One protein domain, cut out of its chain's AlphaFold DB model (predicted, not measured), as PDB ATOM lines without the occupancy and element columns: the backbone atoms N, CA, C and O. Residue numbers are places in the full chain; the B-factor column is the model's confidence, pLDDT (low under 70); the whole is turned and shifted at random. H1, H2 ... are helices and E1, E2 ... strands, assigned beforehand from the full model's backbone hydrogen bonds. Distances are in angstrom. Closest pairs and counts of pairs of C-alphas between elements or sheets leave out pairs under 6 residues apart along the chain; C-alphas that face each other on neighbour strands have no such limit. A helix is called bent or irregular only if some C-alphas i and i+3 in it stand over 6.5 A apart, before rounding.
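AT A GLANCE: This is residues 4 to 110 of the 115 residues of the protein "Tyrosine-protein phosphatase non-receptor type 23" of Armadillidium vulgare (UniProt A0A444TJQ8). A small sheet, built mainly of the long hairpin E2 and E3 with short E1 beside E2, has helix H3 packed slantwise over one face, while H1 is set off from this body and its residues 4 to 13 stick out. Residues 65 to 70, round the hairpin's tip, stick out too, and short H4 lies away from the sheet. The printed part has 107 residues, with four named helices and three named strands in the order H1 H2 E1 E2 E3 H3 H4, and is mixed, helices and strands. The whole is compact, with a radius of gyration of the C-alphas of 15.0 A and spans of 37 by 35 by 30 A.

HOW THE PARTS SIT: H1, residues 4 to 19, is apart from H2, residues 25 to 29. E1, residues 46 to 48, and E2, residues 56 to 65, meet only at a point, where C-alphas 46 and 60 face each other at 4.2 A. H2 only grazes the sheet; its closest C-alphas with E2 are those of Gly 27 and Asn 58, 7.0 A. E2 and E3, residues 70 to 76, form an antiparallel hairpin at 153 degrees, with N 62 and O 73 within hydrogen-bond range at 2.8 A. H3, residues 81 to 93, is on the sheet at a height of 9.2 A, over E2 and only just over E1, with 3 C-alphas on E1. It runs slantwise to the strands, at 41 degrees to E2 on the local plane; the closest C-alphas are Ile 57 and Asp 86, 6.4 A. H4, residues 105 to 108, is not on the sheet. In H1 and H2 every O i to N i+4 pair is within hydrogen-bond range, in H3 7 of 9; H4 is too short for one.

IN THESE COORDINATES: H1 begins at C-alpha 4 (-12.803, -56.028, 9.402) and measures 22.9 A; E2 measures 26.2 A and E3 19.2 A. H3, 19.8 A, is irregular, with C-alphas 82 and 85 7.6 A apart. H4 ends at C-alpha 108 (-36.381, -46.043, 20.042).

THE WHOLE: C-alphas 4 and 51 are farthest apart, 42.6 A. The printed part has no cut; the links H2 to E1 and H3 to H4 are long. The pLDDT is under 70 at residues 67, 69 and 105 to 110.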
ATOM      1  N   ALA A   4     -14.177 -55.816   8.954       85.00
ATOM      2  CA  ALA A   4     -12.803 -56.028   9.402       85.00
ATOM      3  C   ALA A   4     -12.243 -54.794  10.126       85.00
ATOM      4  O   ALA A   4     -11.597 -54.916  11.167       85.00
ATOM      5  N   TYR A   5     -12.554 -53.595   9.628       86.38
ATOM      6  CA  TYR A   5     -12.131 -52.343  10.252       86.38
ATOM      7  C   TYR A   5     -12.731 -52.166  11.655       86.38
ATOM      8  O   TYR A   5     -12.006 -51.860  12.603       86.38
ATOM      9  N   ARG A   6     -14.034 -52.446  11.819       84.25
ATOM     10  CA  ARG A   6     -14.698 -52.413  13.135       84.25
ATOM     11  C   ARG A   6     -14.053 -53.394  14.119       84.25
ATOM     12  O   ARG A   6     -13.787 -53.016  15.257       84.25
ATOM     13  N   SER A   7     -13.771 -54.623  13.683       86.94
ATOM     14  CA  SER A   7     -13.103 -55.625  14.525       86.94
ATOM     15  C   SER A   7     -11.710 -55.180  14.971       86.94
ATOM     16  O   SER A   7     -11.348 -55.375  16.130       86.94
ATOM     17  N   ASN A   8     -10.944 -54.532  14.089       90.94
ATOM     18  CA  ASN A   8      -9.619 -54.017  14.434       90.94
ATOM     19  C   ASN A   8      -9.679 -52.895  15.474       90.94
ATOM     20  O   ASN A   8      -8.870 -52.896  16.403       90.94
ATOM     21  N   ILE A   9     -10.649 -51.979  15.360       90.12
ATOM     22  CA  ILE A   9     -10.861 -50.928  16.364       90.12
ATOM     23  C   ILE A   9     -11.197 -51.553  17.718       90.12
ATOM     24  O   ILE A   9     -10.546 -51.228  18.705       90.12
ATOM     25  N   ILE A  10     -12.166 -52.474  17.773       86.62
ATOM     26  CA  ILE A  10     -12.576 -53.096  19.042       86.62
ATOM     27  C   ILE A  10     -11.411 -53.844  19.690       86.62
ATOM     28  O   ILE A  10     -11.202 -53.718  20.894       86.62
ATOM     29  N   ARG A  11     -10.612 -54.579  18.907       88.62
ATOM     30  CA  ARG A  11      -9.414 -55.248  19.433       88.62
ATOM     31  C   ARG A  11      -8.457 -54.248  20.079       88.62
ATOM     32  O   ARG A  11      -8.030 -54.476  21.205       88.62
ATOM     33  N   LYS A  12      -8.161 -53.143  19.392       90.62
ATOM     34  CA  LYS A  12      -7.261 -52.106  19.907       90.62
ATOM     35  C   LYS A  12      -7.806 -51.466  21.188       90.62
ATOM     36  O   LYS A  12      -7.070 -51.347  22.159       90.62
ATOM     37  N   LEU A  13      -9.094 -51.124  21.218       87.25
ATOM     38  CA  LEU A  13      -9.741 -50.557  22.407       87.25
ATOM     39  C   LEU A  13      -9.709 -51.528  23.594       87.25
ATOM     40  O   LEU A  13      -9.464 -51.111  24.721       87.25
ATOM     41  N   ASN A  14      -9.898 -52.826  23.353       85.69
ATOM     42  CA  ASN A  14      -9.801 -53.843  24.401       85.69
ATOM     43  C   ASN A  14      -8.368 -54.005  24.927       85.69
ATOM     44  O   ASN A  14      -8.170 -54.211  26.124       85.69
ATOM     45  N   GLU A  15      -7.363 -53.913  24.054       89.44
ATOM     46  CA  GLU A  15      -5.952 -53.910  24.455       89.44
ATOM     47  C   GLU A  15      -5.624 -52.679  25.312       89.44
ATOM     48  O   GLU A  15      -5.011 -52.818  26.369       89.44
ATOM     49  N   GLU A  16      -6.099 -51.496  24.919       88.38
ATOM     50  CA  GLU A  16      -5.950 -50.262  25.696       88.38
ATOM     51  C   GLU A  16      -6.655 -50.359  27.056       88.38
ATOM     52  O   GLU A  16      -6.031 -50.108  28.087       88.38
ATOM     53  N   ALA A  17      -7.913 -50.809  27.096       85.12
ATOM     54  CA  ALA A  17      -8.657 -51.001  28.344       85.12
ATOM     55  C   ALA A  17      -7.938 -51.962  29.306       85.12
ATOM     56  O   ALA A  17      -7.902 -51.729  30.517       85.12
ATOM     57  N   LYS A  18      -7.297 -53.008  28.766       86.31
ATOM     58  CA  LYS A  18      -6.463 -53.932  29.542       86.31
ATOM     59  C   LYS A  18      -5.215 -53.248  30.108       86.31
ATOM     60  O   LYS A  18      -4.870 -53.517  31.256       86.31
ATOM     61  N   CYS A  19      -4.560 -52.362  29.355       86.75
ATOM     62  CA  CYS A  19      -3.427 -51.569  29.853       86.75
ATOM     63  C   CYS A  19      -3.822 -50.650  31.020       86.75
ATOM     64  O   CYS A  19      -3.032 -50.467  31.942       86.75
ATOM     65  N   PHE A  20      -5.047 -50.120  31.012       87.19
ATOM     66  CA  PHE A  20      -5.599 -49.325  32.115       87.19
ATOM     67  C   PHE A  20      -6.176 -50.169  33.263       87.19
ATOM     68  O   PHE A  20      -6.648 -49.608  34.247       87.19
ATOM     69  N   ASN A  21      -6.118 -51.504  33.163       90.75
ATOM     70  CA  ASN A  21      -6.654 -52.443  34.151       90.75
ATOM     71  C   ASN A  21      -8.137 -52.193  34.493       90.75
ATOM     72  O   ASN A  21      -8.561 -52.433  35.625       90.75
ATOM     73  N   LEU A  22      -8.912 -51.707  33.518       91.44
ATOM     74  CA  LEU A  22     -10.332 -51.411  33.692       91.44
ATOM     75  C   LEU A  22     -11.131 -52.707  33.818       91.44
ATOM     76  O   LEU A  22     -10.891 -53.681  33.095       91.44
ATOM     77  N   LYS A  23     -12.104 -52.716  34.728       94.38
ATOM     78  CA  LYS A  23     -12.920 -53.897  35.018       94.38
ATOM     79  C   LYS A  23     -14.365 -53.655  34.625       94.38
ATOM     80  O   LYS A  23     -14.824 -52.529  34.582       94.38
ATOM     81  N   VAL A  24     -15.082 -54.733  34.336       94.94
ATOM     82  CA  VAL A  24     -16.528 -54.717  34.037       94.94
ATOM     83  C   VAL A  24     -17.259 -55.755  34.893       94.94
ATOM     84  O   VAL A  24     -18.238 -56.370  34.468       94.94
ATOM     85  N   SER A  25     -16.702 -56.058  36.067       96.56
ATOM     86  CA  SER A  25     -17.143 -57.176  36.898       96.56
ATOM     87  C   SER A  25     -18.561 -56.973  37.421       96.56
ATOM     88  O   SER A  25     -19.344 -57.921  37.385       96.56
ATOM     89  N   VAL A  26     -18.930 -55.741  37.789       97.00
ATOM     90  CA  VAL A  26     -20.275 -55.412  38.280       97.00
ATOM     91  C   VAL A  26     -21.298 -55.565  37.163       97.00
ATOM     92  O   VAL A  26     -22.317 -56.226  37.351       97.00
ATOM     93  N   GLY A  27     -21.011 -55.041  35.967       96.81
ATOM     94  CA  GLY A  27     -21.925 -55.163  34.828       96.81
ATOM     95  C   GLY A  27     -22.241 -56.613  34.458       96.81
ATOM     96  O   GLY A  27     -23.377 -56.931  34.105       96.81
ATOM     97  N   ARG A  28     -21.275 -57.525  34.631       97.06
ATOM     98  CA  ARG A  28     -21.475 -58.970  34.425       97.06
ATOM     99  C   ARG A  28     -22.396 -59.618  35.463       97.06
ATOM    100  O   ARG A  28     -22.994 -60.645  35.154       97.06
ATOM    101  N   CYS A  29     -22.538 -59.038  36.656       97.19
ATOM    102  CA  CYS A  29     -23.453 -59.528  37.689       97.19
ATOM    103  C   CYS A  29     -24.928 -59.198  37.400       97.19
ATOM    104  O   CYS A  29     -25.807 -59.835  37.977       97.19
ATOM    105  N   TYR A  30     -25.209 -58.268  36.480       97.25
ATOM    106  CA  TYR A  30     -26.566 -57.826  36.134       97.25
ATOM    107  C   TYR A  30     -26.885 -58.017  34.640       97.25
ATOM    108  O   TYR A  30     -27.242 -57.059  33.952       97.25
ATOM    109  N   PRO A  31     -26.807 -59.249  34.096       96.62
ATOM    110  CA  PRO A  31     -26.927 -59.492  32.654       96.62
ATOM    111  C   PRO A  31     -28.259 -59.006  32.064       96.62
ATOM    112  O   PRO A  31     -28.289 -58.560  30.923       96.62
ATOM    113  N   LEU A  32     -29.344 -59.025  32.846       97.06
ATOM    114  CA  LEU A  32     -30.666 -58.574  32.404       97.06
ATOM    115  C   LEU A  32     -30.787 -57.047  32.283       97.06
ATOM    116  O   LEU A  32     -31.710 -56.574  31.628       97.06
ATOM    117  N   LYS A  33     -29.879 -56.267  32.883       97.38
ATOM    118  CA  LYS A  33     -29.872 -54.796  32.789       97.38
ATOM    119  C   LYS A  33     -29.015 -54.272  31.627       97.38
ATOM    120  O   LYS A  33     -28.989 -53.069  31.371       97.38
ATOM    121  N   ASN A  34     -28.378 -55.164  30.866       97.56
ATOM    122  CA  ASN A  34     -27.526 -54.823  29.728       97.56
ATOM    123  C   ASN A  34     -28.227 -55.102  28.403       97.56
ATOM    124  O   ASN A  34     -28.616 -56.234  28.129       97.56
ATOM    125  N   ARG A  35     -28.326 -54.085  27.542       95.06
ATOM    126  CA  ARG A  35     -28.870 -54.248  26.188       95.06
ATOM    127  C   ARG A  35     -27.992 -55.152  25.330       95.06
ATOM    128  O   ARG A  35     -28.505 -55.928  24.530       95.06
ATOM    129  N   PHE A  36     -26.674 -55.045  25.500       94.38
ATOM    130  CA  PHE A  36     -25.691 -55.872  24.811       94.38
ATOM    131  C   PHE A  36     -24.698 -56.454  25.827       94.38
ATOM    132  O   PHE A  36     -24.092 -55.678  26.566       94.38
ATOM    133  N   PRO A  37     -24.478 -57.784  25.855       92.12
ATOM    134  CA  PRO A  37     -23.571 -58.423  26.818       92.12
ATOM    135  C   PRO A  37     -22.116 -57.949  26.727       92.12
ATOM    136  O   PRO A  37     -21.399 -57.956  27.723       92.12
ATOM    137  N   ASP A  38     -21.694 -57.526  25.532       89.81
ATOM    138  CA  ASP A  38     -20.319 -57.107  25.248       89.81
ATOM    139  C   ASP A  38     -20.092 -55.598  25.439       89.81
ATOM    140  O   ASP A  38     -18.975 -55.119  25.255       89.81
ATOM    141  N   ASN A  39     -21.134 -54.833  25.783       92.31
ATOM    142  CA  ASN A  39     -21.044 -53.393  26.012       92.31
ATOM    143  C   ASN A  39     -21.436 -53.080  27.455       92.31
ATOM    144  O   ASN A  39     -22.612 -52.877  27.754       92.31
ATOM    145  N   LEU A  40     -20.448 -53.083  28.345       96.00
ATOM    146  CA  LEU A  40     -20.634 -52.892  29.780       96.00
ATOM    147  C   LEU A  40     -19.870 -51.652  30.244       96.00
ATOM    148  O   LEU A  40     -18.737 -51.427  29.821       96.00
ATOM    149  N   SER A  41     -20.472 -50.893  31.157       96.81
ATOM    150  CA  SER A  41     -19.793 -49.832  31.903       96.81
ATOM    151  C   SER A  41     -18.601 -50.380  32.692       96.81
ATOM    152  O   SER A  41     -18.704 -51.457  33.291       96.81
ATOM    153  N   PHE A  42     -17.508 -49.619  32.753       96.38
ATOM    154  CA  PHE A  42     -16.388 -49.961  33.627       96.38
ATOM    155  C   PHE A  42     -16.751 -49.751  35.099       96.38
ATOM    156  O   PHE A  42     -17.487 -48.825  35.436       96.38
ATOM    157  N   ASP A  43     -16.225 -50.595  35.981       96.81
ATOM    158  CA  ASP A  43     -16.521 -50.574  37.414       96.81
ATOM    159  C   ASP A  43     -16.092 -49.244  38.050       96.81
ATOM    160  O   ASP A  43     -16.768 -48.740  38.942       96.81
ATOM    161  N   GLU A  44     -14.992 -48.664  37.561       95.00
ATOM    162  CA  GLU A  44     -14.411 -47.417  38.055       95.00
ATOM    163  C   GLU A  44     -15.181 -46.159  37.627       95.00
ATOM    164  O   GLU A  44     -15.096 -45.138  38.307       95.00
ATOM    165  N   SER A  45     -15.905 -46.202  36.503       95.62
ATOM    166  CA  SER A  45     -16.599 -45.033  35.941       95.62
ATOM    167  C   SER A  45     -18.115 -45.176  35.886       95.62
ATOM    168  O   SER A  45     -18.786 -44.237  35.456       95.62
ATOM    169  N   ARG A  46     -18.677 -46.317  36.300       97.31
ATOM    170  CA  ARG A  46     -20.124 -46.540  36.265       97.31
ATOM    171  C   ARG A  46     -20.882 -45.531  37.124       97.31
ATOM    172  O   ARG A  46     -20.398 -45.081  38.164       97.31
ATOM    173  N   VAL A  47     -22.118 -45.258  36.731       98.19
ATOM    174  CA  VAL A  47     -23.066 -44.569  37.608       98.19
ATOM    175  C   VAL A  47     -23.593 -45.558  38.655       98.19
ATOM    176  O   VAL A  47     -23.883 -46.714  38.344       98.19
ATOM    177  N   ILE A  48     -23.673 -45.109  39.908       97.94
ATOM    178  CA  ILE A  48     -24.161 -45.881  41.058       97.94
ATOM    179  C   ILE A  48     -25.518 -45.301  41.453       97.94
ATOM    180  O   ILE A  48     -25.608 -44.089  41.635       97.94
ATOM    181  N   LEU A  49     -26.538 -46.151  41.599       97.19
ATOM    182  CA  LEU A  49     -27.892 -45.744  41.995       97.19
ATOM    183  C   LEU A  49     -28.172 -46.104  43.467       97.19
ATOM    184  O   LEU A  49     -28.562 -47.234  43.759       97.19
ATOM    185  N   PRO A  50     -27.960 -45.192  44.430       93.69
ATOM    186  CA  PRO A  50     -28.135 -45.494  45.851       93.69
ATOM    187  C   PRO A  50     -29.599 -45.672  46.285       93.69
ATOM    188  O   PRO A  50     -29.838 -46.257  47.341       93.69
ATOM    189  N   SER A  51     -30.575 -45.155  45.526       90.44
ATOM    190  CA  SER A  51     -32.001 -45.217  45.893       90.44
ATOM    191  C   SER A  51     -32.766 -46.420  45.329       90.44
ATOM    192  O   SER A  51     -33.935 -46.618  45.667       90.44
ATOM    193  N   THR A  52     -32.140 -47.240  44.483       90.69
ATOM    194  CA  THR A  52     -32.768 -48.411  43.856       90.69
ATOM    195  C   THR A  52     -32.458 -49.705  44.617       90.69
ATOM    196  O   THR A  52     -31.608 -49.758  45.503       90.69
ATOM    197  N   ARG A  53     -33.188 -50.789  44.301       90.31
ATOM    198  CA  ARG A  53     -33.030 -52.102  44.967       90.31
ATOM    199  C   ARG A  53     -31.622 -52.686  44.802       90.31
ATOM    200  O   ARG A  53     -31.131 -53.373  45.693       90.31
ATOM    201  N   ASP A  54     -31.035 -52.467  43.638       93.69
ATOM    202  CA  ASP A  54     -29.636 -52.723  43.330       93.69
ATOM    203  C   ASP A  54     -29.027 -51.430  42.789       93.69
ATOM    204  O   ASP A  54     -29.762 -50.559  42.331       93.69
ATOM    205  N   ASP A  55     -27.710 -51.289  42.852       96.44
ATOM    206  CA  ASP A  55     -27.022 -50.036  42.543       96.44
ATOM    207  C   ASP A  55     -26.571 -49.928  41.076       96.44
ATOM    208  O   ASP A  55     -25.728 -49.085  40.750       96.44
ATOM    209  N   TYR A  56     -27.083 -50.803  40.198       98.06
ATOM    210  CA  TYR A  56     -26.573 -50.971  38.844       98.06
ATOM    211  C   TYR A  56     -27.488 -50.391  37.766       98.06
ATOM    212  O   TYR A  56     -28.641 -50.792  37.590       98.06
ATOM    213  N   ILE A  57     -26.884 -49.543  36.937       98.44
ATOM    214  CA  ILE A  57     -27.350 -49.170  35.608       98.44
ATOM    215  C   ILE A  57     -26.154 -49.191  34.653       98.44
ATOM    216  O   ILE A  57     -25.038 -48.831  35.030       98.44
ATOM    217  N   ASN A  58     -26.365 -49.600  33.399       98.38
ATOM    218  CA  ASN A  58     -25.326 -49.524  32.375       98.38
ATOM    219  C   ASN A  58     -25.183 -48.079  31.866       98.38
ATOM    220  O   ASN A  58     -25.746 -47.679  30.841       98.38
ATOM    221  N   ALA A  59     -24.472 -47.279  32.649       98.31
ATOM    222  CA  ALA A  59     -24.128 -45.895  32.371       98.31
ATOM    223  C   ALA A  59     -22.736 -45.601  32.937       98.31
ATOM    224  O   ALA A  59     -22.325 -46.228  33.911       98.31
ATOM    225  N   SER A  60     -21.999 -44.668  32.338       97.88
ATOM    226  CA  SER A  60     -20.667 -44.256  32.797       97.88
ATOM    227  C   SER A  60     -20.530 -42.739  32.814       97.88
ATOM    228  O   SER A  60     -20.993 -42.064  31.891       97.88
ATOM    229  N   TYR A  61     -19.834 -42.218  33.820       96.81
ATOM    230  CA  TYR A  61     -19.334 -40.852  33.824       96.81
ATOM    231  C   TYR A  61     -18.180 -40.718  32.833       96.81
ATOM    232  O   TYR A  61     -17.236 -41.512  32.829       96.81
ATOM    233  N   VAL A  62     -18.248 -39.690  31.995       93.94
ATOM    234  CA  VAL A  62     -17.211 -39.344  31.028       93.94
ATOM    235  C   VAL A  62     -16.853 -37.884  31.204       93.94
ATOM    236  O   VAL A  62     -17.693 -37.002  31.062       93.94
ATOM    237  N   GLN A  63     -15.584 -37.633  31.489       90.31
ATOM    238  CA  GLN A  63     -15.055 -36.288  31.625       90.31
ATOM    239  C   GLN A  63     -14.318 -35.913  30.343       90.31
ATOM    240  O   GLN A  63     -13.278 -36.493  30.022       90.31
ATOM    241  N   LEU A  64     -14.847 -34.938  29.605       84.81
ATOM    242  CA  LEU A  64     -14.125 -34.345  28.486       84.81
ATOM    243  C   LEU A  64     -13.261 -33.211  29.030       84.81
ATOM    244  O   LEU A  64     -13.756 -32.250  29.618       84.81
ATOM    245  N   LYS A  65     -11.946 -33.355  28.863       79.12
ATOM    246  CA  LYS A  65     -10.985 -32.295  29.161       79.12
ATOM    247  C   LYS A  65     -10.849 -31.428  27.916       79.12
ATOM    248  O   LYS A  65     -10.236 -31.865  26.942       79.12
ATOM    249  N   SER A  66     -11.429 -30.233  27.931       74.12
ATOM    250  CA  SER A  66     -11.051 -29.176  26.994       74.12
ATOM    251  C   SER A  66      -9.925 -28.337  27.614       74.12
ATOM    252  O   SER A  66      -9.587 -28.507  28.787       74.12
ATOM    253  N   GLN A  67      -9.293 -27.471  26.818       67.06
ATOM    254  CA  GLN A  67      -8.217 -26.600  27.309       67.06
ATOM    255  C   GLN A  67      -8.700 -25.597  28.368       67.06
ATOM    256  O   GLN A  67      -7.884 -25.132  29.159       67.06
ATOM    257  N   GLU A  68     -10.001 -25.297  28.404       70.31
ATOM    258  CA  GLU A  68     -10.564 -24.247  29.259       70.31
ATOM    259  C   GLU A  68     -11.600 -24.776  30.258       70.31
ATOM    260  O   GLU A  68     -11.786 -24.180  31.316       70.31
ATOM    261  N   GLU A  69     -12.226 -25.924  29.985       67.56
ATOM    262  CA  GLU A  69     -13.312 -26.451  30.808       67.56
ATOM    263  C   GLU A  69     -13.286 -27.976  30.901       67.56
ATOM    264  O   GLU A  69     -12.922 -28.700  29.968       67.56
ATOM    265  N   SER A  70     -13.729 -28.476  32.052       77.19
ATOM    266  CA  SER A  70     -14.008 -29.888  32.225       77.19
ATOM    267  C   SER A  70     -15.510 -30.109  32.257       77.19
ATOM    268  O   SER A  70     -16.167 -29.795  33.246       77.19
ATOM    269  N   ILE A  71     -16.037 -30.670  31.172       78.12
ATOM    270  CA  ILE A  71     -17.460 -30.983  31.062       78.12
ATOM    271  C   ILE A  71     -17.643 -32.466  31.373       78.12
ATOM    272  O   ILE A  71     -16.964 -33.327  30.801       78.12
ATOM    273  N   SER A  72     -18.549 -32.751  32.305       88.44
ATOM    274  CA  SER A  72     -18.905 -34.113  32.696       88.44
ATOM    275  C   SER A  72     -20.195 -34.526  32.005       88.44
ATOM    276  O   SER A  72     -21.194 -33.814  32.056       88.44
ATOM    277  N   TYR A  73     -20.164 -35.688  31.370       95.44
ATOM    278  CA  TYR A  73     -21.300 -36.305  30.705       95.44
ATOM    279  C   TYR A  73     -21.609 -37.644  31.358       95.44
ATOM    280  O   TYR A  73     -20.720 -38.318  31.880       95.44
ATOM    281  N   ILE A  74     -22.865 -38.064  31.247       97.56
ATOM    282  CA  ILE A  74     -23.262 -39.448  31.477       97.56
ATOM    283  C   ILE A  74     -23.549 -40.062  30.112       97.56
ATOM    284  O   ILE A  74     -24.411 -39.583  29.377       97.56
ATOM    285  N   ILE A  75     -22.821 -41.122  29.766       97.19
ATOM    286  CA  ILE A  75     -23.108 -41.931  28.579       97.19
ATOM    287  C   ILE A  75     -23.810 -43.203  29.039       97.19
ATOM    288  O   ILE A  75     -23.324 -43.894  29.933       97.19
ATOM    289  N   THR A  76     -24.942 -43.531  28.424       97.50
ATOM    290  CA  THR A  76     -25.713 -44.737  28.741       97.50
ATOM    291  C   THR A  76     -26.293 -45.375  27.481       97.50
ATOM    292  O   THR A  76     -26.407 -44.738  26.431       97.50
ATOM    293  N   GLN A  77     -26.645 -46.657  27.573       95.12
ATOM    294  CA  GLN A  77     -27.461 -47.328  26.565       95.12
ATOM    295  C   GLN A  77     -28.874 -46.722  26.495       95.12
ATOM    296  O   GLN A  77     -29.372 -46.156  27.466       95.12
ATOM    297  N   ALA A  78     -29.585 -46.943  25.384       93.12
ATOM    298  CA  ALA A  78     -31.016 -46.650  25.331       93.12
ATOM    299  C   ALA A  78     -31.768 -47.472  26.405       93.12
ATOM    300  O   ALA A  78     -31.593 -48.703  26.432       93.12
ATOM    301  N   PRO A  79     -32.623 -46.851  27.240       93.81
ATOM    302  CA  PRO A  79     -33.337 -47.545  28.309       93.81
ATOM    303  C   PRO A  79     -34.156 -48.733  27.795       93.81
ATOM    304  O   PRO A  79     -34.729 -48.692  26.704       93.81
ATOM    305  N   MET A  80     -34.188 -49.814  28.570       93.50
ATOM    306  CA  MET A  80     -34.993 -51.007  28.301       93.50
ATOM    307  C   MET A  80     -36.221 -51.021  29.220       93.50
ATOM    308  O   MET A  80     -36.173 -50.389  30.275       93.50
ATOM    309  N   PRO A  81     -37.291 -51.771  28.892       92.56
ATOM    310  CA  PRO A  81     -38.494 -51.826  29.727       92.56
ATOM    311  C   PRO A  81     -38.230 -52.123  31.210       92.56
ATOM    312  O   PRO A  81     -38.867 -51.550  32.086       92.56
ATOM    313  N   ASN A  82     -37.250 -52.975  31.505       94.38
ATOM    314  CA  ASN A  82     -36.867 -53.348  32.865       94.38
ATOM    315  C   ASN A  82     -35.854 -52.397  33.531       94.38
ATOM    316  O   ASN A  82     -35.478 -52.650  34.670       94.38
ATOM    317  N   THR A  83     -35.408 -51.337  32.849       96.19
ATOM    318  CA  THR A  83     -34.454 -50.341  33.371       96.19
ATOM    319  C   THR A  83     -34.989 -48.906  33.278       96.19
ATOM    320  O   THR A  83     -34.219 -47.960  33.425       96.19
ATOM    321  N   TYR A  84     -36.281 -48.702  32.990       95.06
ATOM    322  CA  TYR A  84     -36.866 -47.354  32.915       95.06
ATOM    323  C   TYR A  84     -36.822 -46.626  34.257       95.06
ATOM    324  O   TYR A  84     -36.485 -45.447  34.292       95.06
ATOM    325  N   VAL A  85     -37.125 -47.331  35.348       95.88
ATOM    326  CA  VAL A  85     -37.047 -46.762  36.701       95.88
ATOM    327  C   VAL A  85     -35.607 -46.367  37.015       95.88
ATOM    328  O   VAL A  85     -35.368 -45.219  37.364       95.88
ATOM    329  N   ASP A  86     -34.652 -47.270  36.782       97.75
ATOM    330  CA  ASP A  86     -33.223 -47.007  36.992       97.75
ATOM    331  C   ASP A  86     -32.744 -45.778  36.197       97.75
ATOM    332  O   ASP A  86     -32.024 -44.932  36.722       97.75
ATOM    333  N   PHE A  87     -33.172 -45.644  34.935       97.44
ATOM    334  CA  PHE A  87     -32.817 -44.504  34.087       97.44
ATOM    335  C   PHE A  87     -33.352 -43.178  34.638       97.44
ATOM    336  O   PHE A  87     -32.616 -42.195  34.687       97.44
ATOM    337  N   TRP A  88     -34.613 -43.132  35.072       96.94
ATOM    338  CA  TRP A  88     -35.177 -41.903  35.635       96.94
ATOM    339  C   TRP A  88     -34.625 -41.587  37.028       96.94
ATOM    340  O   TRP A  88     -34.398 -40.413  37.319       96.94
ATOM    341  N   SER A  89     -34.322 -42.599  37.849       97.44
ATOM    342  CA  SER A  89     -33.569 -42.421  39.098       97.44
ATOM    343  C   SER A  89     -32.205 -41.792  38.824       97.44
ATOM    344  O   SER A  89     -31.868 -40.790  39.445       97.44
ATOM    345  N   MET A  90     -31.467 -42.298  37.829       98.00
ATOM    346  CA  MET A  90     -30.183 -41.733  37.408       98.00
ATOM    347  C   MET A  90     -30.303 -40.254  37.026       98.00
ATOM    348  O   MET A  90     -29.518 -39.436  37.501       98.00
ATOM    349  N   VAL A  91     -31.274 -39.914  36.169       97.50
ATOM    350  CA  VAL A  91     -31.531 -38.539  35.707       97.50
ATOM    351  C   VAL A  91     -31.829 -37.618  36.886       97.50
ATOM    352  O   VAL A  91     -31.241 -36.542  36.985       97.50
ATOM    353  N   TRP A  92     -32.706 -38.054  37.791       97.12
ATOM    354  CA  TRP A  92     -33.095 -37.281  38.965       97.12
ATOM    355  C   TRP A  92     -31.928 -37.084  39.937       97.12
ATOM    356  O   TRP A  92     -31.610 -35.955  40.296       97.12
ATOM    357  N   GLU A  93     -31.243 -38.153  40.338       96.75
ATOM    358  CA  GLU A  93     -30.141 -38.095  41.309       96.75
ATOM    359  C   GLU A  93     -28.954 -37.266  40.807       96.75
ATOM    360  O   GLU A  93     -28.311 -36.575  41.595       96.75
ATOM    361  N   ASN A  94     -28.691 -37.291  39.496       96.06
ATOM    362  CA  ASN A  94     -27.606 -36.534  38.871       96.06
ATOM    363  C   ASN A  94     -28.026 -35.141  38.392       96.06
ATOM    364  O   ASN A  94     -27.212 -34.451  37.782       96.06
ATOM    365  N   GLN A  95     -29.273 -34.729  38.653       95.94
ATOM    366  CA  GLN A  95     -29.809 -33.423  38.256       95.94
ATOM    367  C   GLN A  95     -29.598 -33.146  36.754       95.94
ATOM    368  O   GLN A  95     -29.181 -32.064  36.351       95.94
ATOM    369  N   VAL A  96     -29.838 -34.155  35.911       95.88
ATOM    370  CA  VAL A  96     -29.636 -34.043  34.460       95.88
ATOM    371  C   VAL A  96     -30.708 -33.136  33.857       95.88
ATOM    372  O   VAL A  96     -31.892 -33.461  33.884       95.88
ATOM    373  N   GLU A  97     -30.281 -32.025  33.257       94.94
ATOM    374  CA  GLU A  97     -31.181 -31.053  32.617       94.94
ATOM    375  C   GLU A  97     -31.464 -31.371  31.142       94.94
ATOM    376  O   GLU A  97     -32.544 -31.078  30.628       94.94
ATOM    377  N   ILE A  98     -30.493 -31.969  30.444       95.31
ATOM    378  CA  ILE A  98     -30.561 -32.215  29.000       95.31
ATOM    379  C   ILE A  98     -30.265 -33.682  28.713       95.31
ATOM    380  O   ILE A  98     -29.208 -34.205  29.068       95.31
ATOM    381  N   ILE A  99     -31.185 -34.330  27.999       95.81
ATOM    382  CA  ILE A  99     -31.025 -35.692  27.489       95.81
ATOM    383  C   ILE A  99     -30.914 -35.615  25.969       95.81
ATOM    384  O   ILE A  99     -31.833 -35.160  25.291       95.81
ATOM    385  N   VAL A 100     -29.792 -36.090  25.429       94.38
ATOM    386  CA  VAL A 100     -29.571 -36.193  23.982       94.38
ATOM    387  C   VAL A 100     -29.669 -37.656  23.571       94.38
ATOM    388  O   VAL A 100     -28.906 -38.493  24.050       94.38
ATOM    389  N   CYS A 101     -30.592 -37.968  22.663       91.81
ATOM    390  CA  CYS A 101     -30.708 -39.293  22.066       91.81
ATOM    391  C   CYS A 101     -30.113 -39.283  20.654       91.81
ATOM    392  O   CYS A 101     -30.493 -38.460  19.826       91.81
ATOM    393  N   VAL A 102     -29.183 -40.201  20.385       90.94
ATOM    394  CA  VAL A 102     -28.529 -40.361  19.069       90.94
ATOM    395  C   VAL A 102     -29.026 -41.592  18.304       90.94
ATOM    396  O   VAL A 102     -28.520 -41.901  17.226       90.94
ATOM    397  N   ASN A 103     -29.988 -42.324  18.870       83.75
ATOM    398  CA  ASN A 103     -30.603 -43.479  18.228       83.75
ATOM    399  C   ASN A 103     -31.614 -43.042  17.169       83.75
ATOM    400  O   ASN A 103     -32.219 -41.977  17.260       83.75
ATOM    401  N   THR A 104     -31.823 -43.900  16.176       81.25
ATOM    402  CA  THR A 104     -32.888 -43.673  15.192       81.25
ATOM    403  C   THR A 104     -34.257 -43.983  15.800       81.25
ATOM    404  O   THR A 104     -34.372 -44.862  16.658       81.25
ATOM    405  N   ASP A 105     -35.323 -43.349  15.306       68.62
ATOM    406  CA  ASP A 105     -36.697 -43.614  15.769       68.62
ATOM    407  C   ASP A 105     -37.073 -45.102  15.692       68.62
ATOM    408  O   ASP A 105     -37.821 -45.613  16.523       68.62
ATOM    409  N   ALA A 106     -36.531 -45.833  14.711       65.06
ATOM    410  CA  ALA A 106     -36.739 -47.272  14.574       65.06
ATOM    411  C   ALA A 106     -36.177 -48.074  15.762       65.06
ATOM    412  O   ALA A 106     -36.771 -49.073  16.159       65.06
ATOM    413  N   GLU A 107     -35.068 -47.625  16.348       61.06
ATOM    414  CA  GLU A 107     -34.429 -48.248  17.512       61.06
ATOM    415  C   GLU A 107     -35.083 -47.813  18.836       61.06
ATOM    416  O   GLU A 107     -35.063 -48.567  19.812       61.06
ATOM    417  N   VAL A 108     -35.703 -46.625  18.865       63.41
ATOM    418  CA  VAL A 108     -36.381 -46.043  20.042       63.41
ATOM    419  C   VAL A 108     -37.861 -46.445  20.136       63.41
ATOM    420  O   VAL A 108     -38.440 -46.377  21.217       63.41
ATOM    421  N   LYS A 109     -38.482 -46.948  19.056       53.94
ATOM    422  CA  LYS A 109     -39.908 -47.353  18.986       53.94
ATOM    423  C   LYS A 109     -40.389 -48.339  20.065       53.94
ATOM    424  O   LYS A 109     -41.592 -48.466  20.263       53.94
ATOM    425  N   ILE A 110     -39.486 -48.967  20.815       51.38
ATOM    426  CA  ILE A 110     -39.815 -49.768  22.006       51.38
ATOM    427  C   ILE A 110     -40.335 -48.895  23.175       51.38
ATOM    428  O   ILE A 110     -41.021 -49.409  24.050       51.38
TER     429      ILE A 110